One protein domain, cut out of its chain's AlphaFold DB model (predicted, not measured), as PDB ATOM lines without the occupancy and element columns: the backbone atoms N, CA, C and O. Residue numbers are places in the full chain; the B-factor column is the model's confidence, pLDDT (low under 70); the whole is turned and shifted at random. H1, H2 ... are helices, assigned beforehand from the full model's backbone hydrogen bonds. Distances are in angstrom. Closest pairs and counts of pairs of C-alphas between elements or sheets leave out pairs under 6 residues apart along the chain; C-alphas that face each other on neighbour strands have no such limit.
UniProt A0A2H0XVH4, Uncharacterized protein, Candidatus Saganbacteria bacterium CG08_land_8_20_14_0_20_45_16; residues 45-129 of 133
ATOM      1  N   GLY A  45     121.101  65.105  39.497       69.00
ATOM      2  CA  GLY A  45     121.805  64.129  38.647       69.00
ATOM      3  C   GLY A  45     121.481  62.643  38.882       69.00
ATOM      4  O   GLY A  45     121.497  61.855  37.940       69.00
ATOM      5  N   ILE A  46     121.188  62.227  40.120       69.12
ATOM      6  CA  ILE A  46     120.912  60.809  40.442       69.12
ATOM      7  C   ILE A  46     119.577  60.338  39.823       69.12
ATOM      8  O   ILE A  46     119.581  59.292  39.166       69.12
ATOM      9  N   PRO A  47     118.456  61.077  39.972       68.12
ATOM     10  CA  PRO A  47     117.200  60.755  39.298       68.12
ATOM     11  C   PRO A  47     117.323  60.615  37.778       68.12
ATOM     12  O   PRO A  47     116.703  59.715  37.213       68.12
ATOM     13  N   ASP A  48     118.151  61.433  37.126       71.44
ATOM     14  CA  ASP A  48     118.312  61.406  35.667       71.44
ATOM     15  C   ASP A  48     119.069  60.161  35.185       71.44
ATOM     16  O   ASP A  48     118.622  59.456  34.276       71.44
ATOM     17  N   VAL A  49     120.200  59.837  35.822       72.56
ATOM     18  CA  VAL A  49     121.046  58.701  35.416       72.56
ATOM     19  C   VAL A  49     120.389  57.372  35.775       72.56
ATOM     20  O   VAL A  49     120.187  56.508  34.917       72.56
ATOM     21  N   TYR A  50     120.013  57.196  37.040       69.38
ATOM     22  CA  TYR A  50     119.413  55.939  37.481       69.38
ATOM     23  C   TYR A  50     117.953  55.815  37.051       69.38
ATOM     24  O   TYR A  50     117.421  54.707  36.966       69.38
ATOM     25  N   GLY A  51     117.304  56.932  36.720       78.19
ATOM     26  CA  GLY A  51     115.969  56.909  36.161       78.19
ATOM     27  C   GLY A  51     115.918  56.177  34.827       78.19
ATOM     28  O   GLY A  51     115.000  55.386  34.622       78.19
ATOM     29  N   LYS A  52     116.916  56.382  33.963       81.94
ATOM     30  CA  LYS A  52     117.036  55.642  32.703       81.94
ATOM     31  C   LYS A  52     117.284  54.153  32.942       81.94
ATOM     32  O   LYS A  52     116.612  53.325  32.342       81.94
ATOM     33  N   LEU A  53     118.159  53.816  33.892       79.62
ATOM     34  CA  LEU A  53     118.426  52.423  34.268       79.62
ATOM     35  C   LEU A  53     117.154  51.697  34.744       79.62
ATOM     36  O   LEU A  53     116.930  50.539  34.403       79.62
ATOM     37  N   PHE A  54     116.291  52.374  35.504       83.50
ATOM     38  CA  PHE A  54     115.000  51.816  35.909       83.50
ATOM     39  C   PHE A  54     114.103  51.481  34.706       83.50
ATOM     40  O   PHE A  54     113.432  50.444  34.704       83.50
ATOM     41  N   ASP A  55     114.081  52.357  33.700       81.75
ATOM     42  CA  ASP A  55     113.311  52.148  32.475       81.75
ATOM     43  C   ASP A  55     113.913  51.002  31.631       81.75
ATOM     44  O   ASP A  55     113.163  50.140  31.161       81.75
ATOM     45  N   ASP A  56     115.246  50.914  31.547       82.12
ATOM     46  CA  ASP A  56     115.986  49.865  30.827       82.12
ATOM     47  C   ASP A  56     115.805  48.469  31.456       82.12
ATOM     48  O   ASP A  56     115.688  47.471  30.749       82.12
ATOM     49  N   LEU A  57     115.695  48.380  32.788       80.69
ATOM     50  CA  LEU A  57     115.417  47.124  33.502       80.69
ATOM     51  C   LEU A  57     113.995  46.586  33.261       80.69
ATOM     52  O   LEU A  57     113.637  45.513  33.754       80.69
ATOM     53  N   GLY A  58     113.149  47.322  32.534       77.44
ATOM     54  CA  GLY A  58     111.810  46.877  32.157       77.44
ATOM     55  C   GLY A  58     110.825  46.816  33.325       77.44
ATOM     56  O   GLY A  58     109.714  46.302  33.172       77.44
ATOM     57  N   TYR A  59     111.168  47.379  34.490       75.75
ATOM     58  CA  TYR A  59     110.315  47.358  35.684       75.75
ATOM     59  C   TYR A  59     108.967  48.049  35.483       75.75
ATOM     60  O   TYR A  59     107.968  47.691  36.112       75.75
ATOM     61  N   ARG A  60     108.909  48.973  34.526       77.25
ATOM     62  CA  ARG A  60     107.683  49.635  34.086       77.25
ATOM     63  C   ARG A  60     106.639  48.662  33.519       77.25
ATOM     64  O   ARG A  60     105.445  48.870  33.724       77.25
ATOM     65  N   GLN A  61     107.071  47.596  32.840       75.88
ATOM     66  CA  GLN A  61     106.194  46.663  32.117       75.88
ATOM     67  C   GLN A  61     105.439  45.699  33.038       75.88
ATOM     68  O   GLN A  61     104.425  45.122  32.649       75.88
ATOM     69  N   ALA A  62     105.897  45.530  34.278       74.25
ATOM     70  CA  ALA A  62     105.243  44.632  35.219       74.25
ATOM     71  C   ALA A  62     103.938  45.210  35.791       74.25
ATOM     72  O   ALA A  62     103.064  44.466  36.247       74.25
ATOM     73  N   PHE A  63     103.761  46.531  35.736       77.44
ATOM     74  CA  PHE A  63     102.505  47.166  36.111       77.44
ATOM     75  C   PHE A  63     101.487  47.016  34.978       77.44
ATOM     76  O   PHE A  63     101.662  47.548  33.888       77.44
ATOM     77  N   LYS A  64     100.371  46.328  35.239       73.81
ATOM     78  CA  LYS A  64      99.251  46.262  34.286       73.81
ATOM     79  C   LYS A  64      98.632  47.652  34.099       73.81
ATOM     80  O   LYS A  64      98.470  48.382  35.073       73.81
ATOM     81  N   ASN A  65      98.197  47.998  32.887       77.88
ATOM     82  CA  ASN A  65      97.511  49.267  32.593       77.88
ATOM     83  C   ASN A  65      98.311  50.519  33.013       77.88
ATOM     84  O   ASN A  65      97.824  51.332  33.803       77.88
ATOM     85  N   LEU A  66      99.520  50.689  32.463       70.38
ATOM     86  CA  LEU A  66     100.434  51.798  32.782       70.38
ATOM     87  C   LEU A  66      99.758  53.175  32.727       70.38
ATOM     88  O   LEU A  66      99.984  54.002  33.607       70.38
ATOM     89  N   ALA A  67      98.884  53.394  31.739       73.88
ATOM     90  CA  ALA A  67      98.173  54.658  31.548       73.88
ATOM     91  C   ALA A  67      97.333  55.087  32.767       73.88
ATOM     92  O   ALA A  67      97.149  56.276  32.992       73.88
ATOM     93  N   ARG A  68      96.854  54.139  33.588       79.75
ATOM     94  CA  ARG A  68      96.085  54.440  34.812       79.75
ATOM     95  C   ARG A  68      96.938  54.455  36.081       79.75
ATOM     96  O   ARG A  68      96.420  54.766  37.149       79.75
ATOM     97  N   GLN A  69      98.210  54.067  35.997       82.81
ATOM     98  CA  GLN A  69      99.079  53.851  37.160       82.81
ATOM     99  C   GLN A  69     100.348  54.707  37.149       82.81
ATOM    100  O   GLN A  69     101.261  54.420  37.917       82.81
ATOM    101  N   VAL A  70     100.389  55.770  36.343       84.69
ATOM    102  CA  VAL A  70     101.564  56.645  36.170       84.69
ATOM    103  C   VAL A  70     102.154  57.082  37.515       84.69
ATOM    104  O   VAL A  70     103.299  56.758  37.804       84.69
ATOM    105  N   ALA A  71     101.338  57.659  38.402       84.69
ATOM    106  CA  ALA A  71     101.792  58.092  39.726       84.69
ATOM    107  C   ALA A  71     102.304  56.938  40.611       84.69
ATOM    108  O   ALA A  71     103.217  57.111  41.408       84.69
ATOM    109  N   THR A  72     101.733  55.733  40.491       86.56
ATOM    110  CA  THR A  72     102.206  54.563  41.257       86.56
ATOM    111  C   THR A  72     103.562  54.080  40.742       86.56
ATOM    112  O   THR A  72     104.421  53.716  41.538       86.56
ATOM    113  N   VAL A  73     103.755  54.086  39.421       87.31
ATOM    114  CA  VAL A  73     105.015  53.710  38.768       87.31
ATOM    115  C   VAL A  73     106.115  54.714  39.100       87.31
ATOM    116  O   VAL A  73     107.237  54.315  39.388       87.31
ATOM    117  N   GLU A  74     105.792  56.003  39.113       87.62
ATOM    118  CA  GLU A  74     106.734  57.072  39.437       87.62
ATOM    119  C   GLU A  74     107.147  57.052  40.911       87.62
ATOM    120  O   GLU A  74     108.337  57.052  41.219       87.62
ATOM    121  N   THR A  75     106.191  56.878  41.830       89.50
ATOM    122  CA  THR A  75     106.498  56.627  43.247       89.50
ATOM    123  C   THR A  75     107.373  55.388  43.416       89.50
ATOM    124  O   THR A  75     108.313  55.405  44.208       89.50
ATOM    125  N   PHE A  76     107.114  54.317  42.659       89.50
ATOM    126  CA  PHE A  76     107.936  53.109  42.715       89.50
ATOM    127  C   PHE A  76     109.359  53.365  42.228       89.50
ATOM    128  O   PHE A  76     110.299  52.980  42.919       89.50
ATOM    129  N   LYS A  77     109.521  54.066  41.100       88.75
ATOM    130  CA  LYS A  77     110.820  54.493  40.573       88.75
ATOM    131  C   LYS A  77     111.591  55.284  41.630       88.75
ATOM    132  O   LYS A  77     112.675  54.862  42.018       88.75
ATOM    133  N   ASN A  78     110.998  56.337  42.187       89.25
ATOM    134  CA  ASN A  78     111.643  57.190  43.190       89.25
ATOM    135  C   ASN A  78     112.050  56.411  44.448       89.25
ATOM    136  O   ASN A  78     113.172  56.550  44.931       89.25
ATOM    137  N   VAL A  79     111.179  55.531  44.951       90.19
ATOM    138  CA  VAL A  79     111.484  54.696  46.122       90.19
ATOM    139  C   VAL A  79     112.589  53.682  45.819       90.19
ATOM    140  O   VAL A  79     113.442  53.452  46.673       90.19
ATOM    141  N   VAL A  80     112.615  53.080  44.627       89.19
ATOM    142  CA  VAL A  80     113.700  52.176  44.214       89.19
ATOM    143  C   VAL A  80     115.025  52.931  44.163       89.19
ATOM    144  O   VAL A  80     115.995  52.469  44.755       89.19
ATOM    145  N   LEU A  81     115.053  54.109  43.537       87.00
ATOM    146  CA  LEU A  81     116.256  54.938  43.452       87.00
ATOM    147  C   LEU A  81     116.770  55.356  44.832       87.00
ATOM    148  O   LEU A  81     117.950  55.170  45.126       87.00
ATOM    149  N   ALA A  82     115.879  55.824  45.707       89.38
ATOM    150  CA  ALA A  82     116.225  56.173  47.082       89.38
ATOM    151  C   ALA A  82     116.821  54.981  47.842       89.38
ATOM    152  O   ALA A  82     117.797  55.128  48.570       89.38
ATOM    153  N   ARG A  83     116.274  53.776  47.642       88.88
ATOM    154  CA  ARG A  83     116.723  52.555  48.330       88.88
ATOM    155  C   ARG A  83     118.031  52.000  47.772       88.88
ATOM    156  O   ARG A  83     118.766  51.377  48.533       88.88
ATOM    157  N   VAL A  84     118.318  52.220  46.488       86.19
ATOM    158  CA  VAL A  84     119.626  51.926  45.879       86.19
ATOM    159  C   VAL A  84     120.688  52.878  46.425       86.19
ATOM    160  O   VAL A  84     121.781  52.430  46.759       86.19
ATOM    161  N   ALA A  85     120.363  54.166  46.562       84.19
ATOM    162  CA  ALA A  85     121.278  55.163  47.110       84.19
ATOM    163  C   ALA A  85     121.534  54.961  48.614       84.19
ATOM    164  O   ALA A  85     122.678  55.004  49.060       84.19
ATOM    165  N   ASN A  86     120.481  54.727  49.403       86.94
ATOM    166  CA  ASN A  86     120.586  54.464  50.833       86.94
ATOM    167  C   ASN A  86     119.480  53.499  51.307       86.94
ATOM    168  O   ASN A  86     118.304  53.876  51.385       86.94
ATOM    169  N   PRO A  87     119.812  52.251  51.675       90.06
ATOM    170  CA  PRO A  87     118.823  51.230  52.004       90.06
ATOM    171  C   PRO A  87     118.214  51.414  53.410       90.06
ATOM    172  O   PRO A  87     118.390  50.585  54.298       90.06
ATOM    173  N   GLN A  88     117.381  52.443  53.598       92.94
ATOM    174  CA  GLN A  88     116.709  52.783  54.869       92.94
ATOM    175  C   GLN A  88     115.203  52.475  54.875       92.94
ATOM    176  O   GLN A  88     114.630  52.047  53.876       92.94
ATOM    177  N   SER A  89     114.520  52.686  56.004       94.25
ATOM    178  CA  SER A  89     113.065  52.485  56.103       94.25
ATOM    179  C   SER A  89     112.270  53.256  55.027       94.25
ATOM    180  O   SER A  89     112.754  54.219  54.435       94.25
ATOM    181  N   LYS A  90     111.012  52.853  54.786       92.44
ATOM    182  CA  LYS A  90     110.114  53.536  53.825       92.44
ATOM    183  C   LYS A  90     109.970  55.021  54.139       92.44
ATOM    184  O   LYS A  90     110.012  55.834  53.230       92.44
ATOM    185  N   ARG A  91     109.824  55.338  55.427       93.88
ATOM    186  CA  ARG A  91     109.731  56.708  55.922       93.88
ATOM    187  C   ARG A  91     111.017  57.477  55.634       93.88
ATOM    188  O   ARG A  91     110.961  58.457  54.916       93.88
ATOM    189  N   ALA A  92     112.162  56.931  56.037       93.81
ATOM    190  CA  ALA A  92     113.459  57.553  55.778       93.81
ATOM    191  C   ALA A  92     113.750  57.758  54.277       93.81
ATOM    192  O   ALA A  92     114.428  58.704  53.903       93.81
ATOM    193  N   SER A  93     113.228  56.887  53.405       93.75
ATOM    194  CA  SER A  93     113.351  57.064  51.951       93.75
ATOM    195  C   SER A  93     112.504  58.229  51.437       93.75
ATOM    196  O   SER A  93     112.939  58.930  50.533       93.75
ATOM    197  N   VAL A  94     111.304  58.430  51.992       94.12
ATOM    198  CA  VAL A  94     110.449  59.584  51.669       94.12
ATOM    199  C   VAL A  94     111.097  60.871  52.165       94.12
ATOM    200  O   VAL A  94     111.223  61.805  51.383       94.12
ATOM    201  N   ASP A  95     111.577  60.876  53.409       94.00
ATOM    202  CA  ASP A  95     112.247  62.033  54.008       94.00
ATOM    203  C   ASP A  95     113.486  62.426  53.171       94.00
ATOM    204  O   ASP A  95     113.653  63.581  52.793       94.00
ATOM    205  N   MET A  96     114.296  61.447  52.746       90.50
ATOM    206  CA  MET A  96     115.433  61.678  51.844       90.50
ATOM    207  C   MET A  96     115.016  62.252  50.483       90.50
ATOM    208  O   MET A  96     115.695  63.130  49.946       90.50
ATOM    209  N   LEU A  97     113.940  61.726  49.892       90.31
ATOM    210  CA  LEU A  97     113.427  62.191  48.602       90.31
ATOM    211  C   LEU A  97     112.974  63.652  48.673       90.31
ATOM    212  O   LEU A  97     113.228  64.417  47.744       90.31
ATOM    213  N   GLU A  98     112.376  64.048  49.789       91.50
ATOM    214  CA  GLU A  98     111.964  65.420  50.051       91.50
ATOM    215  C   GLU A  98     113.173  66.340  50.275       91.50
ATOM    216  O   GLU A  98     113.344  67.321  49.549       91.50
ATOM    217  N   GLU A  99     114.062  65.990  51.205       89.88
ATOM    218  CA  GLU A  99     115.191  66.840  51.606       89.88
ATOM    219  C   GLU A  99     116.239  67.012  50.501       89.88
ATOM    220  O   GLU A  99     116.766  68.105  50.303       89.88
ATOM    221  N   THR A 100     116.559  65.939  49.772       85.88
ATOM    222  CA  THR A 100     117.686  65.931  48.818       85.88
ATOM    223  C   THR A 100     117.247  66.236  47.388       85.88
ATOM    224  O   THR A 100     117.998  66.833  46.610       85.88
ATOM    225  N   PHE A 101     116.038  65.808  47.025       84.69
ATOM    226  CA  PHE A 101     115.551  65.838  45.646       84.69
ATOM    227  C   PHE A 101     114.312  66.726  45.466       84.69
ATOM    228  O   PHE A 101     113.925  66.979  44.328       84.69
ATOM    229  N   GLY A 102     113.699  67.225  46.549       87.06
ATOM    230  CA  GLY A 102     112.478  68.034  46.481       87.06
ATOM    231  C   GLY A 102     111.256  67.236  46.014       87.06
ATOM    232  O   GLY A 102     110.288  67.812  45.519       87.06
ATOM    233  N   ILE A 103     111.303  65.905  46.119       88.19
ATOM    234  CA  ILE A 103     110.244  65.007  45.660       88.19
ATOM    235  C   ILE A 103     109.335  64.676  46.843       88.19
ATOM    236  O   ILE A 103     109.646  63.830  47.679       88.19
ATOM    237  N   PHE A 104     108.164  65.305  46.867       91.12
ATOM    238  CA  PHE A 104     107.167  65.092  47.911       91.12
ATOM    239  C   PHE A 104     106.320  63.853  47.617       91.12
ATOM    240  O   PHE A 104     105.566  63.804  46.642       91.12
ATOM    241  N   ILE A 105     106.405  62.844  48.487       91.06
ATOM    242  CA  ILE A 105     105.623  61.610  48.368       91.06
ATOM    243  C   ILE A 105     104.874  61.358  49.667       91.06
ATOM    244  O   ILE A 105     105.456  61.221  50.737       91.06
ATOM    245  N   ASN A 106     103.555  61.190  49.585       93.00
ATOM    246  CA  ASN A 106     102.783  60.783  50.751       93.00
ATOM    247  C   ASN A 106     103.179  59.359  51.197       93.00
ATOM    248  O   ASN A 106     103.028  58.401  50.434       93.00
ATOM    249  N   LEU A 107     103.598  59.191  52.453       93.31
ATOM    250  CA  LEU A 107     104.021  57.897  53.004       93.31
ATOM    251  C   LEU A 107     102.963  56.782  52.852       93.31
ATOM    252  O   LEU A 107     103.302  55.640  52.542       93.31
ATOM    253  N   GLN A 108     101.671  57.088  52.996       92.94
ATOM    254  CA  GLN A 108     100.593  56.107  52.795       92.94
ATOM    255  C   GLN A 108     100.488  55.653  51.338       92.94
ATOM    256  O   GLN A 108     100.134  54.504  51.067       92.94
ATOM    257  N   SER A 109     100.816  56.527  50.384       90.31
ATOM    258  CA  SER A 109     100.850  56.160  48.967       90.31
ATOM    259  C   SER A 109     101.956  55.136  48.681       90.31
ATOM    260  O   SER A 109     101.717  54.187  47.932       90.31
ATOM    261  N   VAL A 110     103.100  55.240  49.373       91.75
ATOM    262  CA  VAL A 110     104.187  54.249  49.330       91.75
ATOM    263  C   VAL A 110     103.709  52.900  49.863       91.75
ATOM    264  O   VAL A 110     103.924  51.874  49.220       91.75
ATOM    265  N   TYR A 111     103.010  52.867  51.000       91.81
ATOM    266  CA  TYR A 111     102.464  51.612  51.532       91.81
ATOM    267  C   TYR A 111     101.450  50.967  50.576       91.81
ATOM    268  O   TYR A 111     101.594  49.793  50.236       91.81
ATOM    269  N   LYS A 112     100.496  51.745  50.048       89.88
ATOM    270  CA  LYS A 112      99.509  51.257  49.069       89.88
ATOM    271  C   LYS A 112     100.165  50.729  47.793       89.88
ATOM    272  O   LYS A 112      99.734  49.716  47.246       89.88
ATOM    273  N   MET A 113     101.205  51.401  47.306       90.06
ATOM    274  CA  MET A 113     102.000  50.938  46.169       90.06
ATOM    275  C   MET A 113     102.671  49.591  46.474       90.06
ATOM    276  O   MET A 113     102.590  48.677  45.657       90.06
ATOM    277  N   MET A 114     103.292  49.439  47.646       87.88
ATOM    278  CA  MET A 114     103.941  48.184  48.040       87.88
ATOM    279  C   MET A 114     102.955  47.016  48.131       87.88
ATOM    280  O   MET A 114     103.302  45.896  47.758       87.88
ATOM    281  N   ASP A 115     101.720  47.260  48.567       88.12
ATOM    282  CA  ASP A 115     100.679  46.230  48.552       88.12
ATOM    283  C   ASP A 115     100.284  45.823  47.130       88.12
ATOM    284  O   ASP A 115     100.136  44.633  46.852       88.12
ATOM    285  N   LYS A 116     100.206  46.774  46.191       83.31
ATOM    286  CA  LYS A 116      99.978  46.456  44.771       83.31
ATOM    287  C   LYS A 116     101.110  45.610  44.184       83.31
ATOM    288  O   LYS A 116     100.836  44.710  43.392       83.31
ATOM    289  N   LEU A 117     102.359  45.852  44.591       81.38
ATOM    290  CA  LEU A 117     103.519  45.091  44.117       81.38
ATOM    291  C   LEU A 117     103.456  43.604  44.480       81.38
ATOM    292  O   LEU A 117     103.968  42.790  43.716       81.38
ATOM    293  N   LYS A 118     102.790  43.214  45.576       79.50
ATOM    294  CA  LYS A 118     102.611  41.792  45.938       79.50
ATOM    295  C   LYS A 118     101.983  40.983  44.799       79.50
ATOM    296  O   LYS A 118     102.384  39.850  44.555       79.50
ATOM    297  N   ASN A 119     101.076  41.601  44.044       72.25
ATOM    298  CA  ASN A 119     100.417  40.985  42.891       72.25
ATOM    299  C   ASN A 119     101.279  41.011  41.614       72.25
ATOM    300  O   ASN A 119     100.985  40.305  40.651       72.25
ATOM    301  N   VAL A 120     102.336  41.827  41.596       70.81
ATOM    302  CA  VAL A 120     103.231  42.052  40.452       70.81
ATOM    303  C   VAL A 120     104.502  41.196  40.540       70.81
ATOM    304  O   VAL A 120     105.001  40.729  39.520       70.81
ATOM    305  N   ILE A 121     105.009  40.909  41.746       70.38
ATOM    306  CA  ILE A 121     106.209  40.077  41.976       70.38
ATOM    307  C   ILE A 121     106.173  38.721  41.234       70.38
ATOM    308  O   ILE A 121     107.192  38.343  40.649       70.38
ATOM    309  N   PRO A 122     105.046  37.982  41.181       68.00
ATOM    310  CA  PRO A 122     104.982  36.737  40.416       68.00
ATOM    311  C   PRO A 122     105.202  36.936  38.909       68.00
ATOM    312  O   PRO A 122     105.746  36.053  38.251       68.00
ATOM    313  N   VAL A 123     104.809  38.091  38.362       67.00
ATOM    314  CA  VAL A 123     105.021  38.454  36.953       67.00
ATOM    315  C   VAL A 123     106.503  38.717  36.697       67.00
ATOM    316  O   VAL A 123     107.050  38.199  35.729       67.00
ATOM    317  N   PHE A 124     107.186  39.419  37.607       66.31
ATOM    318  CA  PHE A 124     108.629  39.665  37.511       66.31
ATOM    319  C   PHE A 124     109.461  38.385  37.461       66.31
ATOM    320  O   PHE A 124     110.341  38.255  36.611       66.31
ATOM    321  N   LYS A 125     109.148  37.413  38.325       66.56
ATOM    322  CA  LYS A 125     109.844  36.118  38.334       66.56
ATOM    323  C   LYS A 125     109.701  35.374  37.002       66.56
ATOM    324  O   LYS A 125     110.630  34.700  36.583       66.56
ATOM    325  N   ARG A 126     108.564  35.517  36.313       65.75
ATOM    326  CA  ARG A 126     108.348  34.904  34.991       65.75
ATOM    327  C   ARG A 126     109.181  35.577  33.899       65.75
ATOM    328  O   ARG A 126     109.754  34.871  33.083       65.75
ATOM    329  N   TYR A 127     109.299  36.906  33.924       64.00
ATOM    330  CA  TYR A 127     110.114  37.650  32.955       64.00
ATOM    331  C   TYR A 127     111.614  37.353  33.069       64.00
ATOM    332  O   TYR A 127     112.280  37.250  32.045       64.00
ATOM    333  N   GLN A 128     112.154  37.185  34.280       62.38
ATOM    334  CA  GLN A 128     113.579  36.865  34.446       62.38
ATOM    335  C   GLN A 128     113.928  35.425  34.056       62.38
ATOM    336  O   GLN A 128     115.028  35.169  33.585       62.38
ATOM    337  N   ASN A 129     112.978  34.496  34.174       60.00
ATOM    338  CA  ASN A 129     113.195  33.090  33.833       60.00
ATOM    339  C   ASN A 129     113.109  32.793  32.323       60.00
ATOM    340  O   ASN A 129     113.222  31.630  31.948       60.00
TER     341      ASN A 129
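This is residues 45 to 129 of the 133 residues of an uncharacterized protein of Candidatus Saganbacteria bacterium CG08_land_8_20_14_0_20_45_16 (UniProt A0A2H0XVH4). One long helix, H3, forms the core, and the other helices stand round it: H1 crosses it on one side and H5 on the other, while H4 crosses the later part of H3 and meets the first turn of H5. At the opposite end of the long axis from H4, the low-confidence H6 follows H5 and comes near the short H2. The printed part has 85 residues with six named helices, H1 to H6 in order, and no named strand; the class is all helix. It is compact, with a radius of gyration of the C-alphas of 12.7 A, and spans 36 by 27 by 24 A.

Start with H1, residues 45 to 56: it touches residues 77 to 81 of H3, residues 70 to 85, at a steep tilt of 65 degrees, opposite ways, and the closest C-alphas are those of Phe 54 and Lys 77, 6.8 A apart. Next look at H2, residues 59 to 62, which is close to H3 but not clearly touching, the C-alphas of Arg 60 and Val 73 being the closest at 6.8 A. H3 is the hub, and its residues 78 to 83 touch H4, residues 90 to 101, about perpendicular at 89 degrees; the closest C-alphas are those of Ala 82 and Ser 93, 5.7 A apart. Residues 72 to 79 of H3 touch residues 109 to 113 of H5, residues 107 to 118, about perpendicular at 85 degrees, with the C-alphas of Thr 72 and Met 113 closest at 6.1 A. H4 touches H5 at a steep tilt of 60 degrees, opposite ways, with the C-alphas of Arg 91 and Leu 107 closest at 6.5 A. H6, residues 121 to 128, meets H5 only through their link and is close to H2 but not clearly touching, the C-alphas of Ala 62 and Val 123 being closest at 6.4 A. H1 and H4 are only just apart, with their closest C-alphas at 8.3 A. In H3, H4, H5 and H6 every O i to N i+4 pair is within hydrogen-bond range; in H1 6 of 8 are, and H2 is too short for such a pair.

Find C-alpha 45 at (121.805, 64.129, 38.647); from there H1 runs 17.3 A to C-alpha 56, and H2 follows over 5.8 A. H3 begins at C-alpha 70, (101.564, 56.645, 36.170), and runs 22.6 A. H4 covers 15.7 A and H5 17.6 A. H6 runs 11.0 A and ends at C-alpha 128, (113.579, 36.865, 34.446).

The C-alphas farthest apart are those of Glu 99 and Asn 129, at 38.2 A. The printed part has no cut, and no link is long. The mean pLDDT of the printed part is 82.5; look for values under 70 at residues 45 to 47, residue 50 and residues 122 to 129.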